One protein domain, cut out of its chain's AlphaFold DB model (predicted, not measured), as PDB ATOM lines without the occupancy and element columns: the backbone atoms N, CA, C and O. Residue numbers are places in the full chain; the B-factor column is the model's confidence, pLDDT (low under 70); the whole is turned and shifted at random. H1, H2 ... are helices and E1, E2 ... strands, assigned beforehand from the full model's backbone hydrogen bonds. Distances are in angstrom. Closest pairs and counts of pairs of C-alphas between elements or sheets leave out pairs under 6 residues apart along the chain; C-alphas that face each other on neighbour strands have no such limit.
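Overview. This is residues 179 to 205 and 227 to 338 of the 433 residues of an uncharacterized protein of Bacteroidales bacterium (UniProt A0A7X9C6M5). A long six-stranded sheet, strongly twisted and curled like part of a barrel, has the long helix H3 running over its strands E6 and E5, while H1 and H2 pack together at one end of the sheet and only graze it. Residues 195 to 200, after most of H1, stick out at that end. The 139 printed residues have three named helices and six named strands, in the order H1 H2 E1 E2 E3 E4 E5 E6 H3, of mixed class. The sheet runs E2 E3 E1 E6 E5 E4 and is mixed, with E3 and E1 parallel and the other neighbours antiparallel. The whole is a rod of 58 by 27 by 25 A, only just loose and close to compact, with a radius of gyration of the C-alphas of 17.5 A.

Arrangement. H1, residues 180 to 196, touches H2, residues 231 to 239, at a steep tilt of 52 degrees, opposite ways; their closest C-alphas, of Thr 186 and Ala 234, are 4.8 A apart. E1, residues 242 to 255, bends by 136 degrees at residue 252, and its pairing is staggered. Its residues 242 to 249 pair with E6, residues 296 to 304, where N 245 and O 300 are 3.0 A apart. Its residues 250 to 255 pair with E3, residues 266 to 269, where N 267 and O 250 are 2.8 A apart. E2, residues 261 to 263, forms a hairpin with E3, with N 263 and O 266 2.9 A apart. E4, residues 273 to 276, E5, residues 279 to 290, and E6 form a meander, each strand the antiparallel neighbour of the one before; N 281 and O 274 are 2.8 A apart, and N 299 and O 287 2.9 A. H3, residues 309 to 331, is on the sheet at a height of 9.1 A, over E6 and E5. It runs along the strands, but only just, at 29 degrees to E6 on the local plane. The closest C-alphas of H3 and E5, of Glu 316 and Cys 285, are 5.5 A apart. H3 and H1 are apart. In H1, H2 and H3 every O i to N i+4 pair is within hydrogen-bond range.

Along the chain. H1 begins at C-alpha 180 (268.259, 373.347, 381.824) and is 24.2 A long from first to last C-alpha. E1 is 20.4 A long, E5 32.2 A and E6 26.5 A. H3 is 31.8 A long and ends at C-alpha 331 (275.541, 353.345, 409.479).

Size, cuts and confidence. The two C-alphas farthest apart, of Thr 227 and Asn 293, are 58.2 A apart. Residues 206 to 226 are cut out, and C-alphas 205 and 227 are 5.0 A apart across the cut. The links printed whole are tight. The mean pLDDT of the printed part is 86.1; residues 200, 292, 328 and 331 to 338 are under 70.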
ATOM      1  N   SER A 179     265.235 369.756 383.087       79.94
ATOM      2  CA  SER A 179     266.006 370.266 381.976       79.94
ATOM      3  C   SER A 179     266.532 371.648 382.328       79.94
ATOM      4  O   SER A 179     265.883 372.428 383.035       79.94
ATOM      5  N   ILE A 180     267.673 372.002 381.732       87.31
ATOM      6  CA  ILE A 180     268.259 373.347 381.824       87.31
ATOM      7  C   ILE A 180     267.201 374.424 381.526       87.31
ATOM      8  O   ILE A 180     267.154 375.467 382.179       87.31
ATOM      9  N   LYS A 181     266.293 374.160 380.577       92.81
ATOM     10  CA  LYS A 181     265.232 375.093 380.184       92.81
ATOM     11  C   LYS A 181     264.190 375.322 381.282       92.81
ATOM     12  O   LYS A 181     263.841 376.477 381.523       92.81
ATOM     13  N   LEU A 182     263.689 374.271 381.936       92.88
ATOM     14  CA  LEU A 182     262.698 374.418 383.009       92.88
ATOM     15  C   LEU A 182     263.315 375.131 384.217       92.88
ATOM     16  O   LEU A 182     262.765 376.124 384.687       92.88
ATOM     17  N   THR A 183     264.496 374.690 384.645       93.69
ATOM     18  CA  THR A 183     265.222 375.253 385.792       93.69
ATOM     19  C   THR A 183     265.552 376.732 385.602       93.69
ATOM     20  O   THR A 183     265.251 377.560 386.468       93.69
ATOM     21  N   SER A 184     266.093 377.099 384.439       95.06
ATOM     22  CA  SER A 184     266.412 378.494 384.126       95.06
ATOM     23  C   SER A 184     265.161 379.376 384.014       95.06
ATOM     24  O   SER A 184     265.156 380.492 384.536       95.06
ATOM     25  N   SER A 185     264.077 378.875 383.406       96.69
ATOM     26  CA  SER A 185     262.798 379.598 383.294       96.69
ATOM     27  C   SER A 185     262.171 379.853 384.664       96.69
ATOM     28  O   SER A 185     261.761 380.979 384.955       96.69
ATOM     29  N   THR A 186     262.155 378.832 385.525       96.25
ATOM     30  CA  THR A 186     261.688 378.915 386.914       96.25
ATOM     31  C   THR A 186     262.449 379.988 387.686       96.25
ATOM     32  O   THR A 186     261.837 380.902 388.242       96.25
ATOM     33  N   TYR A 187     263.784 379.940 387.659       97.12
ATOM     34  CA  TYR A 187     264.620 380.932 388.334       97.12
ATOM     35  C   TYR A 187     264.383 382.354 387.801       97.12
ATOM     36  O   TYR A 187     264.227 383.292 388.586       97.12
ATOM     37  N   ARG A 188     264.317 382.536 386.473       97.06
ATOM     38  CA  ARG A 188     264.085 383.854 385.858       97.06
ATOM     39  C   ARG A 188     262.719 384.436 386.222       97.06
ATOM     40  O   ARG A 188     262.652 385.636 386.482       97.06
ATOM     41  N   ILE A 189     261.664 383.618 386.281       96.69
ATOM     42  CA  ILE A 189     260.327 384.060 386.709       96.69
ATOM     43  C   ILE A 189     260.335 384.486 388.175       96.69
ATOM     44  O   ILE A 189     259.897 385.597 388.464       96.69
ATOM     45  N   ILE A 190     260.869 383.660 389.083       96.00
ATOM     46  CA  ILE A 190     260.942 383.986 390.518       96.00
ATOM     47  C   ILE A 190     261.721 385.288 390.722       96.00
ATOM     48  O   ILE A 190     261.243 386.215 391.373       96.00
ATOM     49  N   LYS A 191     262.899 385.399 390.098       95.38
ATOM     50  CA  LYS A 191     263.740 386.596 390.175       95.38
ATOM     51  C   LYS A 191     263.030 387.842 389.647       95.38
ATOM     52  O   LYS A 191     263.161 388.909 390.241       95.38
ATOM     53  N   PHE A 192     262.328 387.727 388.521       94.38
ATOM     54  CA  PHE A 192     261.570 388.839 387.952       94.38
ATOM     55  C   PHE A 192     260.444 389.263 388.893       94.38
ATOM     56  O   PHE A 192     260.323 390.445 389.201       94.38
ATOM     57  N   TYR A 193     259.668 388.303 389.397       93.44
ATOM     58  CA  TYR A 193     258.546 388.581 390.281       93.44
ATOM     59  C   TYR A 193     259.001 389.265 391.572       93.44
ATOM     60  O   TYR A 193     258.528 390.354 391.876       93.44
ATOM     61  N   ASN A 194     260.015 388.720 392.246       91.19
ATOM     62  CA  ASN A 194     260.562 389.296 393.480       91.19
ATOM     63  C   ASN A 194     261.164 390.695 393.290       91.19
ATOM     64  O   ASN A 194     261.275 391.448 394.252       91.19
ATOM     65  N   LYS A 195     261.594 391.045 392.069       92.38
ATOM     66  CA  LYS A 195     262.161 392.365 391.772       92.38
ATOM     67  C   LYS A 195     261.088 393.429 391.537       92.38
ATOM     68  O   LYS A 195     261.317 394.582 391.886       92.38
ATOM     69  N   TYR A 196     259.984 393.068 390.884       90.81
ATOM     70  CA  TYR A 196     259.019 394.040 390.352       90.81
ATOM     71  C   TYR A 196     257.646 393.989 391.019       90.81
ATOM     72  O   TYR A 196     256.818 394.859 390.764       90.81
ATOM     73  N   GLN A 197     257.364 392.976 391.836       86.44
ATOM     74  CA  GLN A 197     256.082 392.883 392.510       86.44
ATOM     75  C   GLN A 197     256.029 393.882 393.670       86.44
ATOM     76  O   GLN A 197     256.764 393.781 394.649       86.44
ATOM     77  N   GLU A 198     255.093 394.823 393.580       78.81
ATOM     78  CA  GLU A 198     254.763 395.761 394.653       78.81
ATOM     79  C   GLU A 198     253.437 395.360 395.322       78.81
ATOM     80  O   GLU A 198     252.559 394.783 394.678       78.81
ATOM     81  N   LYS A 199     253.292 395.604 396.633       72.69
ATOM     82  CA  LYS A 199     252.014 395.511 397.387       72.69
ATOM     83  C   LYS A 199     251.197 394.206 397.225       72.69
ATOM     84  O   LYS A 199     249.976 394.244 397.125       72.69
ATOM     85  N   ASN A 200     251.856 393.052 397.204       67.56
ATOM     86  CA  ASN A 200     251.294 391.713 396.946       67.56
ATOM     87  C   ASN A 200     250.458 391.583 395.651       67.56
ATOM     88  O   ASN A 200     249.600 390.706 395.557       67.56
ATOM     89  N   GLY A 201     250.688 392.448 394.656       73.06
ATOM     90  CA  GLY A 201     249.966 392.434 393.383       73.06
ATOM     91  C   GLY A 201     250.357 391.284 392.450       73.06
ATOM     92  O   GLY A 201     251.411 390.667 392.603       73.06
ATOM     93  N   VAL A 202     249.504 391.022 391.456       82.44
ATOM     94  CA  VAL A 202     249.763 390.083 390.353       82.44
ATOM     95  C   VAL A 202     250.520 390.811 389.244       82.44
ATOM     96  O   VAL A 202     250.129 391.905 388.838       82.44
ATOM     97  N   LEU A 203     251.589 390.202 388.729       88.00
ATOM     98  CA  LEU A 203     252.320 390.725 387.575       88.00
ATOM     99  C   LEU A 203     251.834 390.078 386.279       88.00
ATOM    100  O   LEU A 203     251.653 388.862 386.203       88.00
ATOM    101  N   GLY A 204     251.701 390.890 385.233       85.81
ATOM    102  CA  GLY A 204     251.342 390.434 383.898       85.81
ATOM    103  C   GLY A 204     252.159 391.128 382.816       85.81
ATOM    104  O   GLY A 204     252.682 392.223 383.009       85.81
ATOM    105  N   LEU A 205     252.261 390.481 381.660       87.56
ATOM    106  CA  LEU A 205     252.772 391.084 380.434       87.56
ATOM    107  C   LEU A 205     251.598 391.500 379.554       87.56
ATOM    108  O   LEU A 205     250.720 390.683 379.292       87.56
ATOM    109  N   THR A 227     248.906 388.716 380.037       88.00
ATOM    110  CA  THR A 227     249.394 387.361 380.293       88.00
ATOM    111  C   THR A 227     249.992 387.341 381.690       88.00
ATOM    112  O   THR A 227     251.048 387.936 381.908       88.00
ATOM    113  N   GLU A 228     249.321 386.684 382.631       90.25
ATOM    114  CA  GLU A 228     249.802 386.550 384.007       90.25
ATOM    115  C   GLU A 228     251.152 385.815 384.059       90.25
ATOM    116  O   GLU A 228     251.379 384.825 383.358       90.25
ATOM    117  N   ILE A 229     252.066 386.317 384.892       93.19
ATOM    118  CA  ILE A 229     253.337 385.653 385.173       93.19
ATOM    119  C   ILE A 229     253.076 384.541 386.201       93.19
ATOM    120  O   ILE A 229     252.641 384.842 387.314       93.19
ATOM    121  N   PRO A 230     253.384 383.265 385.895       93.50
ATOM    122  CA  PRO A 230     252.966 382.123 386.702       93.50
ATOM    123  C   PRO A 230     253.895 381.896 387.905       93.50
ATOM    124  O   PRO A 230     254.539 380.854 388.039       93.50
ATOM    125  N   TYR A 231     253.985 382.882 388.797       93.06
ATOM    126  CA  TYR A 231     254.902 382.871 389.939       93.06
ATOM    127  C   TYR A 231     254.682 381.671 390.863       93.06
ATOM    128  O   TYR A 231     255.637 380.977 391.198       93.06
ATOM    129  N   LYS A 232     253.424 381.356 391.199       90.81
ATOM    130  CA  LYS A 232     253.094 380.202 392.052       90.81
ATOM    131  C   LYS A 232     253.562 378.876 391.445       90.81
ATOM    132  O   LYS A 232     254.092 378.036 392.167       90.81
ATOM    133  N   LEU A 233     253.420 378.708 390.127       92.25
ATOM    134  CA  LEU A 233     253.911 377.518 389.423       92.25
ATOM    135  C   LEU A 233     255.443 377.470 389.399       92.25
ATOM    136  O   LEU A 233     256.018 376.395 389.539       92.25
ATOM    137  N   ALA A 234     256.113 378.617 389.270       94.25
ATOM    138  CA  ALA A 234     257.569 378.680 389.355       94.25
ATOM    139  C   ALA A 234     258.067 378.331 390.770       94.25
ATOM    140  O   ALA A 234     258.971 377.511 390.910       94.25
ATOM    141  N   CYS A 235     257.449 378.868 391.828       93.25
ATOM    142  CA  CYS A 235     257.765 378.489 393.210       93.25
ATOM    143  C   CYS A 235     257.553 376.993 393.449       93.25
ATOM    144  O   CYS A 235     258.408 376.340 394.038       93.25
ATOM    145  N   PHE A 236     256.452 376.438 392.942       90.56
ATOM    146  CA  PHE A 236     256.186 375.004 392.982       90.56
ATOM    147  C   PHE A 236     257.290 374.191 392.287       90.56
ATOM    148  O   PHE A 236     257.836 373.265 392.882       90.56
ATOM    149  N   ALA A 237     257.701 374.587 391.079       92.31
ATOM    150  CA  ALA A 237     258.799 373.949 390.355       92.31
ATOM    151  C   ALA A 237     260.124 374.000 391.128       92.31
ATOM    152  O   ALA A 237     260.831 372.997 391.221       92.31
ATOM    153  N   ALA A 238     260.448 375.156 391.711       93.38
ATOM    154  CA  ALA A 238     261.645 375.348 392.520       93.38
ATOM    155  C   ALA A 238     261.615 374.535 393.821       93.38
ATOM    156  O   ALA A 238     262.634 373.970 394.205       93.38
ATOM    157  N   LEU A 239     260.456 374.411 394.470       90.50
ATOM    158  CA  LEU A 239     260.267 373.569 395.656       90.50
ATOM    159  C   LEU A 239     260.451 372.074 395.368       90.50
ATOM    160  O   LEU A 239     260.838 371.322 396.266       90.50
ATOM    161  N   CYS A 240     260.169 371.664 394.134       87.62
ATOM    162  CA  CYS A 240     260.390 370.315 393.624       87.62
ATOM    163  C   CYS A 240     261.786 370.115 393.011       87.62
ATOM    164  O   CYS A 240     262.110 369.000 392.620       87.62
ATOM    165  N   SER A 241     262.610 371.164 392.921       89.00
ATOM    166  CA  SER A 241     263.957 371.107 392.349       89.00
ATOM    167  C   SER A 241     265.004 371.236 393.453       89.00
ATOM    168  O   SER A 241     265.264 372.328 393.961       89.00
ATOM    169  N   SER A 242     265.639 370.122 393.811       90.50
ATOM    170  CA  SER A 242     266.718 370.083 394.802       90.50
ATOM    171  C   SER A 242     267.930 369.323 394.290       90.50
ATOM    172  O   SER A 242     267.787 368.352 393.549       90.50
ATOM    173  N   ILE A 243     269.118 369.731 394.732       92.50
ATOM    174  CA  ILE A 243     270.353 368.974 394.525       92.50
ATOM    175  C   ILE A 243     270.881 368.566 395.896       92.50
ATOM    176  O   ILE A 243     271.259 369.417 396.704       92.50
ATOM    177  N   ASN A 244     270.902 367.258 396.133       93.06
ATOM    178  CA  ASN A 244     271.374 366.665 397.376       93.06
ATOM    179  C   ASN A 244     272.747 366.051 397.132       93.06
ATOM    180  O   ASN A 244     272.902 365.222 396.236       93.06
ATOM    181  N   PHE A 245     273.727 366.433 397.942       93.88
ATOM    182  CA  PHE A 245     275.038 365.794 397.949       93.88
ATOM    183  C   PHE A 245     275.194 364.990 399.227       93.88
ATOM    184  O   PHE A 245     274.851 365.478 400.304       93.88
ATOM    185  N   ARG A 246     275.750 363.787 399.091       93.12
ATOM    186  CA  ARG A 246     276.218 362.958 400.200       93.12
ATOM    187  C   ARG A 246     277.591 362.415 399.836       93.12
ATOM    188  O   ARG A 246     277.707 361.627 398.902       93.12
ATOM    189  N   LEU A 247     278.619 362.881 400.533       92.44
ATOM    190  CA  LEU A 247     280.025 362.571 400.264       92.44
ATOM    191  C   LEU A 247     280.659 361.932 401.498       92.44
ATOM    192  O   LEU A 247     280.288 362.272 402.621       92.44
ATOM    193  N   VAL A 248     281.626 361.036 401.297       90.50
ATOM    194  CA  VAL A 248     282.346 360.355 402.384       90.50
ATOM    195  C   VAL A 248     283.835 360.670 402.282       90.50
ATOM    196  O   VAL A 248     284.429 360.482 401.229       90.50
ATOM    197  N   GLY A 249     284.438 361.158 403.366       90.00
ATOM    198  CA  GLY A 249     285.838 361.588 403.372       90.00
ATOM    199  C   GLY A 249     286.196 362.495 404.550       90.00
ATOM    200  O   GLY A 249     285.403 362.732 405.462       90.00
ATOM    201  N   LYS A 250     287.418 363.015 404.574       89.19
ATOM    202  CA  LYS A 250     287.852 364.004 405.567       89.19
ATOM    203  C   LYS A 250     287.371 365.385 405.149       89.19
ATOM    204  O   LYS A 250     287.724 365.860 404.077       89.19
ATOM    205  N   VAL A 251     286.561 366.031 405.986       86.19
ATOM    206  CA  VAL A 251     286.048 367.373 405.684       86.19
ATOM    207  C   VAL A 251     287.142 368.394 405.928       86.19
ATOM    208  O   VAL A 251     287.608 368.568 407.055       86.19
ATOM    209  N   GLU A 252     287.533 369.081 404.865       81.44
ATOM    210  CA  GLU A 252     288.495 370.163 404.949       81.44
ATOM    211  C   GLU A 252     287.813 371.481 405.345       81.44
ATOM    212  O   GLU A 252     286.606 371.681 405.167       81.44
ATOM    213  N   LYS A 253     288.586 372.413 405.916       75.75
ATOM    214  CA  LYS A 253     288.082 373.756 406.256       75.75
ATOM    215  C   LYS A 253     287.856 374.623 405.016       75.75
ATOM    216  O   LYS A 253     287.076 375.571 405.075       75.75
ATOM    217  N   THR A 254     288.533 374.307 403.916       79.94
ATOM    218  CA  THR A 254     288.482 375.060 402.664       79.94
ATOM    219  C   THR A 254     287.115 374.918 401.995       79.94
ATOM    220  O   THR A 254     286.577 373.819 401.853       79.94
ATOM    221  N   ILE A 255     286.549 376.049 401.575       82.38
ATOM    222  CA  ILE A 255     285.260 376.117 400.882       82.38
ATOM    223  C   ILE A 255     285.527 376.243 399.378       82.38
ATOM    224  O   ILE A 255     286.223 377.158 398.940       82.38
ATOM    225  N   ALA A 256     284.964 375.333 398.588       82.81
ATOM    226  CA  ALA A 256     284.991 375.380 397.134       82.81
ATOM    227  C   ALA A 256     284.121 376.528 396.601       82.81
ATOM    228  O   ALA A 256     283.108 376.901 397.188       82.81
ATOM    229  N   THR A 257     284.465 377.056 395.426       85.50
ATOM    230  CA  THR A 257     283.668 378.094 394.742       85.50
ATOM    231  C   THR A 257     282.401 377.547 394.077       85.50
ATOM    232  O   THR A 257     281.519 378.320 393.702       85.50
ATOM    233  N   LYS A 258     282.308 376.221 393.946       92.88
ATOM    234  CA  LYS A 258     281.246 375.466 393.273       92.88
ATOM    235  C   LYS A 258     280.472 374.593 394.270       92.88
ATOM    236  O   LYS A 258     280.555 374.798 395.483       92.88
ATOM    237  N   PHE A 259     279.688 373.649 393.752       95.62
ATOM    238  CA  PHE A 259     279.105 372.572 394.553       95.62
ATOM    239  C   PHE A 259     280.182 371.792 395.316       95.62
ATOM    240  O   PHE A 259     281.347 371.814 394.907       95.62
ATOM    241  N   PRO A 260     279.824 371.124 396.424       94.38
ATOM    242  CA  PRO A 260     280.781 370.292 397.134       94.38
ATOM    243  C   PRO A 260     281.335 369.199 396.217       94.38
ATOM    244  O   PRO A 260     280.632 368.680 395.347       94.38
ATOM    245  N   GLU A 261     282.593 368.842 396.430       94.31
ATOM    246  CA  GLU A 261     283.236 367.731 395.737       94.31
ATOM    247  C   GLU A 261     284.130 366.948 396.691       94.31
ATOM    248  O   GLU A 261     284.645 367.490 397.671       94.31
ATOM    249  N   GLU A 262     284.302 365.667 396.391       92.81
ATOM    250  CA  GLU A 262     285.242 364.781 397.065       92.81
ATOM    251  C   GLU A 262     286.379 364.464 396.087       92.81
ATOM    252  O   GLU A 262     286.125 364.186 394.911       92.81
ATOM    253  N   LYS A 263     287.623 364.603 396.554       91.06
ATOM    254  CA  LYS A 263     288.840 364.251 395.816       91.06
ATOM    255  C   LYS A 263     289.850 363.639 396.774       91.06
ATOM    256  O   LYS A 263     290.177 364.252 397.789       91.06
ATOM    257  N   ASP A 264     290.368 362.469 396.417       90.56
ATOM    258  CA  ASP A 264     291.437 361.768 397.139       90.56
ATOM    259  C   ASP A 264     291.139 361.547 398.637       90.56
ATOM    260  O   ASP A 264     292.013 361.626 399.501       90.56
ATOM    261  N   GLY A 265     289.876 361.278 398.969       88.56
ATOM    262  CA  GLY A 265     289.384 361.081 400.329       88.56
ATOM    263  C   GLY A 265     289.145 362.376 401.108       88.56
ATOM    264  O   GLY A 265     288.885 362.306 402.313       88.56
ATOM    265  N   ILE A 266     289.236 363.544 400.466       90.94
ATOM    266  CA  ILE A 266     289.043 364.869 401.066       90.94
ATOM    267  C   ILE A 266     287.785 365.522 400.494       90.94
ATOM    268  O   ILE A 266     287.597 365.611 399.283       90.94
ATOM    269  N   ILE A 267     286.927 366.022 401.382       92.00
ATOM    270  CA  ILE A 267     285.701 366.734 401.026       92.00
ATOM    271  C   ILE A 267     285.947 368.240 401.090       92.00
ATOM    272  O   ILE A 267     286.204 368.797 402.163       92.00
ATOM    273  N   TYR A 268     285.749 368.899 399.950       91.75
ATOM    274  CA  TYR A 268     285.723 370.350 399.819       91.75
ATOM    275  C   TYR A 268     284.277 370.833 399.924       91.75
ATOM    276  O   TYR A 268     283.428 370.502 399.092       91.75
ATOM    277  N   ARG A 269     283.978 371.623 400.962       91.19
ATOM    278  CA  ARG A 269     282.610 372.095 401.236       91.19
ATOM    279  C   ARG A 269     282.137 373.028 400.129       91.19
ATOM    280  O   ARG A 269     282.894 373.881 399.678       91.19
ATOM    281  N   GLY A 270     280.875 372.920 399.729       90.00
ATOM    282  CA  GLY A 270     280.331 373.770 398.673       90.00
ATOM    283  C   GLY A 270     280.057 375.207 399.127       90.00
ATOM    284  O   GLY A 270     279.763 375.467 400.304       90.00
ATOM    285  N   ASN A 271     280.096 376.144 398.177       92.00
ATOM    286  CA  ASN A 271     279.776 377.554 398.413       92.00
ATOM    287  C   ASN A 271     278.312 377.734 398.861       92.00
ATOM    288  O   ASN A 271     277.449 376.922 398.522       92.00
ATOM    289  N   LYS A 272     278.002 378.824 399.578       92.25
ATOM    290  CA  LYS A 272     276.622 379.184 399.941       92.25
ATOM    291  C   LYS A 272     275.751 379.396 398.703       92.25
ATOM    292  O   LYS A 272     274.597 378.993 398.708       92.25
ATOM    293  N   ASN A 273     276.304 380.007 397.656       94.69
ATOM    294  CA  ASN A 273     275.601 380.260 396.402       94.69
ATOM    295  C   ASN A 273     276.396 379.702 395.224       94.69
ATOM    296  O   ASN A 273     277.583 379.996 395.084       94.69
ATOM    297  N   VAL A 274     275.735 378.940 394.355       96.12
ATOM    298  CA  VAL A 274     276.340 378.317 393.170       96.12
ATOM    299  C   VAL A 274     275.491 378.633 391.941       96.12
ATOM    300  O   VAL A 274     274.265 378.658 392.012       96.12
ATOM    301  N   LYS A 275     276.123 378.899 390.794       95.62
ATOM    302  CA  LYS A 275     275.418 379.012 389.509       95.62
ATOM    303  C   LYS A 275     275.462 377.674 388.785       95.62
ATOM    304  O   LYS A 275     276.544 377.152 388.541       95.62
ATOM    305  N   TYR A 276     274.298 377.148 388.421       93.88
ATOM    306  CA  TYR A 276     274.163 375.884 387.702       93.88
ATOM    307  C   TYR A 276     272.865 375.862 386.894       93.88
ATOM    308  O   TYR A 276     271.840 376.348 387.367       93.88
ATOM    309  N   MET A 277     272.913 375.324 385.671       91.44
ATOM    310  CA  MET A 277     271.782 375.327 384.725       91.44
ATOM    311  C   MET A 277     271.151 376.720 384.528       91.44
ATOM    312  O   MET A 277     269.932 376.871 384.546       91.44
ATOM    313  N   GLU A 278     271.989 377.756 384.405       93.88
ATOM    314  CA  GLU A 278     271.579 379.174 384.314       93.88
ATOM    315  C   GLU A 278     270.718 379.689 385.488       93.88
ATOM    316  O   GLU A 278     270.178 380.795 385.429       93.88
ATOM    317  N   ALA A 279     270.621 378.926 386.575       95.44
ATOM    318  CA  ALA A 279     269.956 379.308 387.808       95.44
ATOM    319  C   ALA A 279     270.977 379.546 388.925       95.44
ATOM    320  O   ALA A 279     272.069 378.968 388.945       95.44
ATOM    321  N   SER A 280     270.625 380.417 389.869       96.69
ATOM    322  CA  SER A 280     271.332 380.501 391.146       96.69
ATOM    323  C   SER A 280     270.731 379.496 392.118       96.69
ATOM    324  O   SER A 280     269.513 379.424 392.246       96.69
ATOM    325  N   TRP A 281     271.596 378.757 392.800       96.94
ATOM    326  CA  TRP A 281     271.258 377.755 393.800       96.94
ATOM    327  C   TRP A 281     271.823 378.179 395.150       96.94
ATOM    328  O   TRP A 281     273.000 378.537 395.235       96.94
ATOM    329  N   GLU A 282     270.998 378.126 396.186       96.56
ATOM    330  CA  GLU A 282     271.362 378.455 397.561       96.56
ATOM    331  C   GLU A 282     271.506 377.171 398.382       96.56
ATOM    332  O   GLU A 282     270.663 376.273 398.300       96.56
ATOM    333  N   LYS A 283     272.589 377.074 399.160       95.88
ATOM    334  CA  LYS A 283     272.802 375.999 400.132       95.88
ATOM    335  C   LYS A 283     271.869 376.228 401.316       95.88
ATOM    336  O   LYS A 283     272.077 377.160 402.092       95.88
ATOM    337  N   ILE A 284     270.865 375.371 401.442       93.94
ATOM    338  CA  ILE A 284     269.805 375.483 402.450       93.94
ATOM    339  C   ILE A 284     270.195 374.770 403.739       93.94
ATOM    340  O   ILE A 284     269.958 375.280 404.828       93.94
ATOM    341  N   CYS A 285     270.810 373.596 403.614       91.25
ATOM    342  CA  CYS A 285     271.225 372.786 404.749       91.25
ATOM    343  C   CYS A 285     272.594 372.164 404.490       91.25
ATOM    344  O   CYS A 285     272.940 371.849 403.349       91.25
ATOM    345  N   GLU A 286     273.362 371.972 405.554       89.19
ATOM    346  CA  GLU A 286     274.646 371.285 405.544       89.19
ATOM    347  C   GLU A 286     274.834 370.573 406.885       89.19
ATOM    348  O   GLU A 286     274.658 371.175 407.943       89.19
ATOM    349  N   GLN A 287     275.197 369.298 406.832       84.19
ATOM    350  CA  GLN A 287     275.409 368.435 407.983       84.19
ATOM    351  C   GLN A 287     276.708 367.649 407.803       84.19
ATOM    352  O   GLN A 287     277.067 367.247 406.695       84.19
ATOM    353  N   VAL A 288     277.424 367.442 408.908       83.44
ATOM    354  CA  VAL A 288     278.662 366.661 408.941       83.44
ATOM    355  C   VAL A 288     278.560 365.640 410.059       83.44
ATOM    356  O   VAL A 288     278.366 365.997 411.220       83.44
ATOM    357  N   TYR A 289     278.729 364.377 409.703       78.44
ATOM    358  CA  TYR A 289     278.644 363.239 410.605       78.44
ATOM    359  C   TYR A 289     280.008 362.578 410.678       78.44
ATOM    360  O   TYR A 289     280.578 362.265 409.638       78.44
ATOM    361  N   LYS A 290     280.553 362.367 411.875       78.69
ATOM    362  CA  LYS A 290     281.827 361.652 412.024       78.69
ATOM    363  C   LYS A 290     281.587 360.151 411.939       78.69
ATOM    364  O   LYS A 290     280.634 359.657 412.522       78.69
ATOM    365  N   LEU A 291     282.481 359.459 411.249       74.44
ATOM    366  CA  LEU A 291     282.567 358.006 411.229       74.44
ATOM    367  C   LEU A 291     283.702 357.545 412.145       74.44
ATOM    368  O   LEU A 291     284.696 358.253 412.337       74.44
ATOM    369  N   THR A 292     283.589 356.316 412.640       69.38
ATOM    370  CA  THR A 292     284.593 355.639 413.482       69.38
ATOM    371  C   THR A 292     286.007 355.625 412.884       69.38
ATOM    372  O   THR A 292     286.987 355.727 413.618       69.38
ATOM    373  N   ASN A 293     286.138 355.618 411.554       73.75
ATOM    374  CA  ASN A 293     287.425 355.566 410.846       73.75
ATOM    375  C   ASN A 293     288.073 356.944 410.593       73.75
ATOM    376  O   ASN A 293     288.857 357.103 409.655       73.75
ATOM    377  N   ASN A 294     287.743 357.969 411.389       72.75
ATOM    378  CA  ASN A 294     288.243 359.345 411.221       72.75
ATOM    379  C   ASN A 294     287.922 359.957 409.833       72.75
ATOM    380  O   ASN A 294     288.619 360.845 409.333       72.75
ATOM    381  N   GLN A 295     286.863 359.446 409.206       80.25
ATOM    382  CA  GLN A 295     286.201 360.005 408.031       80.25
ATOM    383  C   GLN A 295     284.904 360.684 408.476       80.25
ATOM    384  O   GLN A 295     284.488 360.574 409.627       80.25
ATOM    385  N   ASN A 296     284.260 361.402 407.567       85.12
ATOM    386  CA  ASN A 296     282.978 362.037 407.805       85.12
ATOM    387  C   ASN A 296     282.035 361.744 406.642       85.12
ATOM    388  O   ASN A 296     282.481 361.604 405.503       85.12
ATOM    389  N   ILE A 297     280.738 361.738 406.926       87.06
ATOM    390  CA  ILE A 297     279.694 361.900 405.924       87.06
ATOM    391  C   ILE A 297     279.332 363.382 405.891       87.06
ATOM    392  O   ILE A 297     278.922 363.958 406.897       87.06
ATOM    393  N   TYR A 298     279.513 364.000 404.735       88.81
ATOM    394  CA  TYR A 298     279.076 365.357 404.452       88.81
ATOM    395  C   TYR A 298     277.790 365.297 403.634       88.81
ATOM    396  O   TYR A 298     277.799 364.793 402.511       88.81
ATOM    397  N   SER A 299     276.711 365.835 404.190       91.12
ATOM    398  CA  SER A 299     275.407 365.912 403.536       91.12
ATOM    399  C   SER A 299     275.003 367.370 403.364       91.12
ATOM    400  O   SER A 299     275.086 368.154 404.306       91.12
ATOM    401  N   CYS A 300     274.542 367.767 402.181       93.75
ATOM    402  CA  CYS A 300     273.996 369.111 401.996       93.75
ATOM    403  C   CYS A 300     272.887 369.172 400.944       93.75
ATOM    404  O   CYS A 300     272.878 368.399 399.982       93.75
ATOM    405  N   LEU A 301     272.007 370.157 401.112       95.50
ATOM    406  CA  LEU A 301     270.869 370.442 400.244       95.50
ATOM    407  C   LEU A 301     271.047 371.806 399.571       95.50
ATOM    408  O   LEU A 301     271.213 372.822 400.252       95.50
ATOM    409  N   TYR A 302     270.910 371.833 398.248       96.69
ATOM    410  CA  TYR A 302     270.793 373.051 397.451       96.69
ATOM    411  C   TYR A 302     269.411 373.170 396.815       96.69
ATOM    412  O   TYR A 302     268.863 372.187 396.314       96.69
ATOM    413  N   MET A 303     268.880 374.392 396.769       95.88
ATOM    414  CA  MET A 303     267.611 374.719 396.108       95.88
ATOM    415  C   MET A 303     267.742 375.959 395.227       95.88
ATOM    416  O   MET A 303     268.647 376.768 395.426       95.88
ATOM    417  N   ILE A 304     266.834 376.134 394.263       96.19
ATOM    418  CA  ILE A 304     266.794 377.342 393.426       96.19
ATOM    419  C   ILE A 304     266.586 378.583 394.313       96.19
ATOM    420  O   ILE A 304     265.735 378.600 395.206       96.19
ATOM    421  N   ALA A 305     267.372 379.630 394.061       96.06
ATOM    422  CA  ALA A 305     267.351 380.884 394.803       96.06
ATOM    423  C   ALA A 305     266.068 381.700 394.546       96.06
ATOM    424  O   ALA A 305     265.585 381.774 393.413       96.06
ATOM    425  N   GLY A 306     265.584 382.394 395.580       92.69
ATOM    426  CA  GLY A 306     264.452 383.325 395.510       92.69
ATOM    427  C   GLY A 306     263.130 382.811 396.090       92.69
ATOM    428  O   GLY A 306     262.120 383.493 395.938       92.69
ATOM    429  N   LEU A 307     263.116 381.648 396.748       93.62
ATOM    430  CA  LEU A 307     261.959 381.197 397.531       93.62
ATOM    431  C   LEU A 307     261.850 381.959 398.863       93.62
ATOM    432  O   LEU A 307     262.770 382.670 399.273       93.62
ATOM    433  N   SER A 308     260.705 381.805 399.533       91.00
ATOM    434  CA  SER A 308     260.477 382.360 400.868       91.00
ATOM    435  C   SER A 308     261.400 381.719 401.913       91.00
ATOM    436  O   SER A 308     261.869 380.586 401.753       91.00
ATOM    437  N   LYS A 309     261.659 382.429 403.018       87.12
ATOM    438  CA  LYS A 309     262.456 381.875 404.126       87.12
ATOM    439  C   LYS A 309     261.745 380.685 404.770       87.12
ATOM    440  O   LYS A 309     262.400 379.725 405.169       87.12
ATOM    441  N   GLU A 310     260.422 380.746 404.847       87.06
ATOM    442  CA  GLU A 310     259.552 379.698 405.368       87.06
ATOM    443  C   GLU A 310     259.671 378.417 404.532       87.06
ATOM    444  O   GLU A 310     259.832 377.328 405.087       87.06
ATOM    445  N   ASP A 311     259.676 378.544 403.203       87.00
ATOM    446  CA  ASP A 311     259.866 377.418 402.286       87.00
ATOM    447  C   ASP A 311     261.238 376.767 402.449       87.00
ATOM    448  O   ASP A 311     261.331 375.540 402.554       87.00
ATOM    449  N   TYR A 312     262.301 377.574 402.521       89.00
ATOM    450  CA  TYR A 312     263.641 377.050 402.774       89.00
ATOM    451  C   TYR A 312     263.729 376.354 404.125       89.00
ATOM    452  O   TYR A 312     264.277 375.255 404.204       89.00
ATOM    453  N   LYS A 313     263.131 376.929 405.173       85.81
ATOM    454  CA  LYS A 313     263.151 376.321 406.503       85.81
ATOM    455  C   LYS A 313     262.420 374.982 406.528       85.81
ATOM    456  O   LYS A 313     262.906 374.021 407.119       85.81
ATOM    457  N   ARG A 314     261.269 374.895 405.861       86.44
ATOM    458  CA  ARG A 314     260.526 373.639 405.721       86.44
ATOM    459  C   ARG A 314     261.373 372.568 405.030       86.44
ATOM    460  O   ARG A 314     261.456 371.446 405.521       86.44
ATOM    461  N   LYS A 315     262.045 372.922 403.933       86.88
ATOM    462  CA  LYS A 315     262.894 371.994 403.171       86.88
ATOM    463  C   LYS A 315     264.151 371.570 403.924       86.88
ATOM    464  O   LYS A 315     264.536 370.407 403.842       86.88
ATOM    465  N   GLU A 316     264.737 372.471 404.707       89.00
ATOM    466  CA  GLU A 316     265.820 372.159 405.642       89.00
ATOM    467  C   GLU A 316     265.391 371.065 406.635       89.00
ATOM    468  O   GLU A 316     266.070 370.052 406.769       89.00
ATOM    469  N   LEU A 317     264.233 371.226 407.285       84.62
ATOM    470  CA  LEU A 317     263.717 370.255 408.257       84.62
ATOM    471  C   LEU A 317     263.378 368.902 407.613       84.62
ATOM    472  O   LEU A 317     263.706 367.854 408.173       84.62
ATOM    473  N   GLU A 318     262.746 368.915 406.433       84.81
ATOM    474  CA  GLU A 318     262.476 367.702 405.647       84.81
ATOM    475  C   GLU A 318     263.775 366.946 405.321       84.81
ATOM    476  O   GLU A 318     263.806 365.716 405.399       84.81
ATOM    477  N   PHE A 319     264.838 367.668 404.962       86.12
ATOM    478  CA  PHE A 319     266.142 367.097 404.637       86.12
ATOM    479  C   PHE A 319     266.826 366.491 405.859       86.12
ATOM    480  O   PHE A 319     267.178 365.316 405.813       86.12
ATOM    481  N   ILE A 320     266.922 367.237 406.964       84.06
ATOM    482  CA  ILE A 320     267.521 366.764 408.223       84.06
ATOM    483  C   ILE A 320     266.868 365.450 408.663       84.06
ATOM    484  O   ILE A 320     267.551 364.459 408.905       84.06
ATOM    485  N   LYS A 321     265.530 365.403 408.684       82.25
ATOM    486  CA  LYS A 321     264.783 364.201 409.083       82.25
ATOM    487  C   LYS A 321     265.086 363.000 408.178       82.25
ATOM    488  O   LYS A 321     265.177 361.872 408.664       82.25
ATOM    489  N   LYS A 322     265.213 363.222 406.865       82.69
ATOM    490  CA  LYS A 322     265.527 362.165 405.892       82.69
ATOM    491  C   LYS A 322     266.965 361.672 406.031       82.69
ATOM    492  O   LYS A 322     267.167 360.460 406.019       82.69
ATOM    493  N   GLU A 323     267.930 362.576 406.177       81.56
ATOM    494  CA  GLU A 323     269.336 362.213 406.371       81.56
ATOM    495  C   GLU A 323     269.527 361.444 407.678       81.56
ATOM    496  O   GLU A 323     270.096 360.357 407.658       81.56
ATOM    497  N   ASP A 324     268.968 361.925 408.789       77.12
ATOM    498  CA  ASP A 324     269.079 361.249 410.084       77.12
ATOM    499  C   ASP A 324     268.460 359.839 410.040       77.12
ATOM    500  O   ASP A 324     269.053 358.865 410.511       77.12
ATOM    501  N   SER A 325     267.291 359.692 409.403       75.88
ATOM    502  CA  SER A 325     266.673 358.377 409.195       75.88
ATOM    503  C   SER A 325     267.546 357.464 408.331       75.88
ATOM    504  O   SER A 325     267.714 356.292 408.665       75.88
ATOM    505  N   PHE A 326     268.116 357.977 407.239       79.44
ATOM    506  CA  PHE A 326     268.988 357.203 406.360       79.44
ATOM    507  C   PHE A 326     270.240 356.722 407.100       79.44
ATOM    508  O   PHE A 326     270.571 355.537 407.042       79.44
ATOM    509  N   LEU A 327     270.897 357.616 407.838       73.06
ATOM    510  CA  LEU A 327     272.146 357.336 408.540       73.06
ATOM    511  C   LEU A 327     271.960 356.363 409.702       73.06
ATOM    512  O   LEU A 327     272.751 355.431 409.839       73.06
ATOM    513  N   SER A 328     270.872 356.505 410.463       69.94
ATOM    514  CA  SER A 328     270.535 355.554 411.528       69.94
ATOM    515  C   SER A 328     270.333 354.130 410.996       69.94
ATOM    516  O   SER A 328     270.741 353.173 411.643       69.94
ATOM    517  N   THR A 329     269.768 353.989 409.792       73.06
ATOM    518  CA  THR A 329     269.492 352.683 409.172       73.06
ATOM    519  C   THR A 329     270.733 352.070 408.513       73.06
ATOM    520  O   THR A 329     270.892 350.855 408.535       73.06
ATOM    521  N   HIS A 330     271.604 352.886 407.911       70.69
ATOM    522  CA  HIS A 330     272.708 352.391 407.074       70.69
ATOM    523  C   HIS A 330     274.069 352.383 407.771       70.69
ATOM    524  O   HIS A 330     274.961 351.662 407.334       70.69
ATOM    525  N   PHE A 331     274.243 353.175 408.830       64.75
ATOM    526  CA  PHE A 331     275.541 353.345 409.479       64.75
ATOM    527  C   PHE A 331     275.513 353.079 410.990       64.75
ATOM    528  O   PHE A 331     276.577 353.056 411.594       64.75
ATOM    529  N   ASN A 332     274.347 352.853 411.617       59.69
ATOM    530  CA  ASN A 332     274.193 352.846 413.087       59.69
ATOM    531  C   ASN A 332     274.767 354.109 413.766       59.69
ATOM    532  O   ASN A 332     275.015 354.124 414.971       59.69
ATOM    533  N   GLU A 333     274.964 355.179 412.999       51.91
ATOM    534  CA  GLU A 333     275.539 356.427 413.479       51.91
ATOM    535  C   GLU A 333     274.411 357.367 413.896       51.91
ATOM    536  O   GLU A 333     273.401 357.520 413.200       51.91
ATOM    537  N   LYS A 334     274.586 358.022 415.043       47.59
ATOM    538  CA  LYS A 334     273.719 359.128 415.458       47.59
ATOM    539  C   LYS A 334     274.289 360.442 414.912       47.59
ATOM    540  O   LYS A 334     275.510 360.594 414.876       47.59
ATOM    541  N   PRO A 335     273.444 361.415 414.516       39.88
ATOM    542  CA  PRO A 335     273.905 362.761 414.207       39.88
ATOM    543  C   PRO A 335     274.818 363.300 415.296       39.88
ATOM    544  O   PRO A 335     274.523 363.168 416.485       39.88
ATOM    545  N   LEU A 336     275.866 364.017 414.887       41.09
ATOM    546  CA  LEU A 336     276.574 364.949 415.759       41.09
ATOM    547  C   LEU A 336     275.693 366.188 415.998       41.09
ATOM    548  O   LEU A 336     276.081 367.320 415.746       41.09
ATOM    549  N   ASN A 337     274.486 365.969 416.516       41.91
ATOM    550  CA  ASN A 337     273.721 366.992 417.204       41.91
ATOM    551  C   ASN A 337     274.202 367.023 418.656       41.91
ATOM    552  O   ASN A 337     273.435 366.767 419.580       41.91
ATOM    553  N   SER A 338     275.478 367.339 418.886       43.28
ATOM    554  CA  SER A 338     275.808 367.933 420.175       43.28
ATOM    555  C   SER A 338     275.309 369.368 420.083       43.28
ATOM    556  O   SER A 338     275.938 370.202 419.425       43.28
TER     557      SER A 338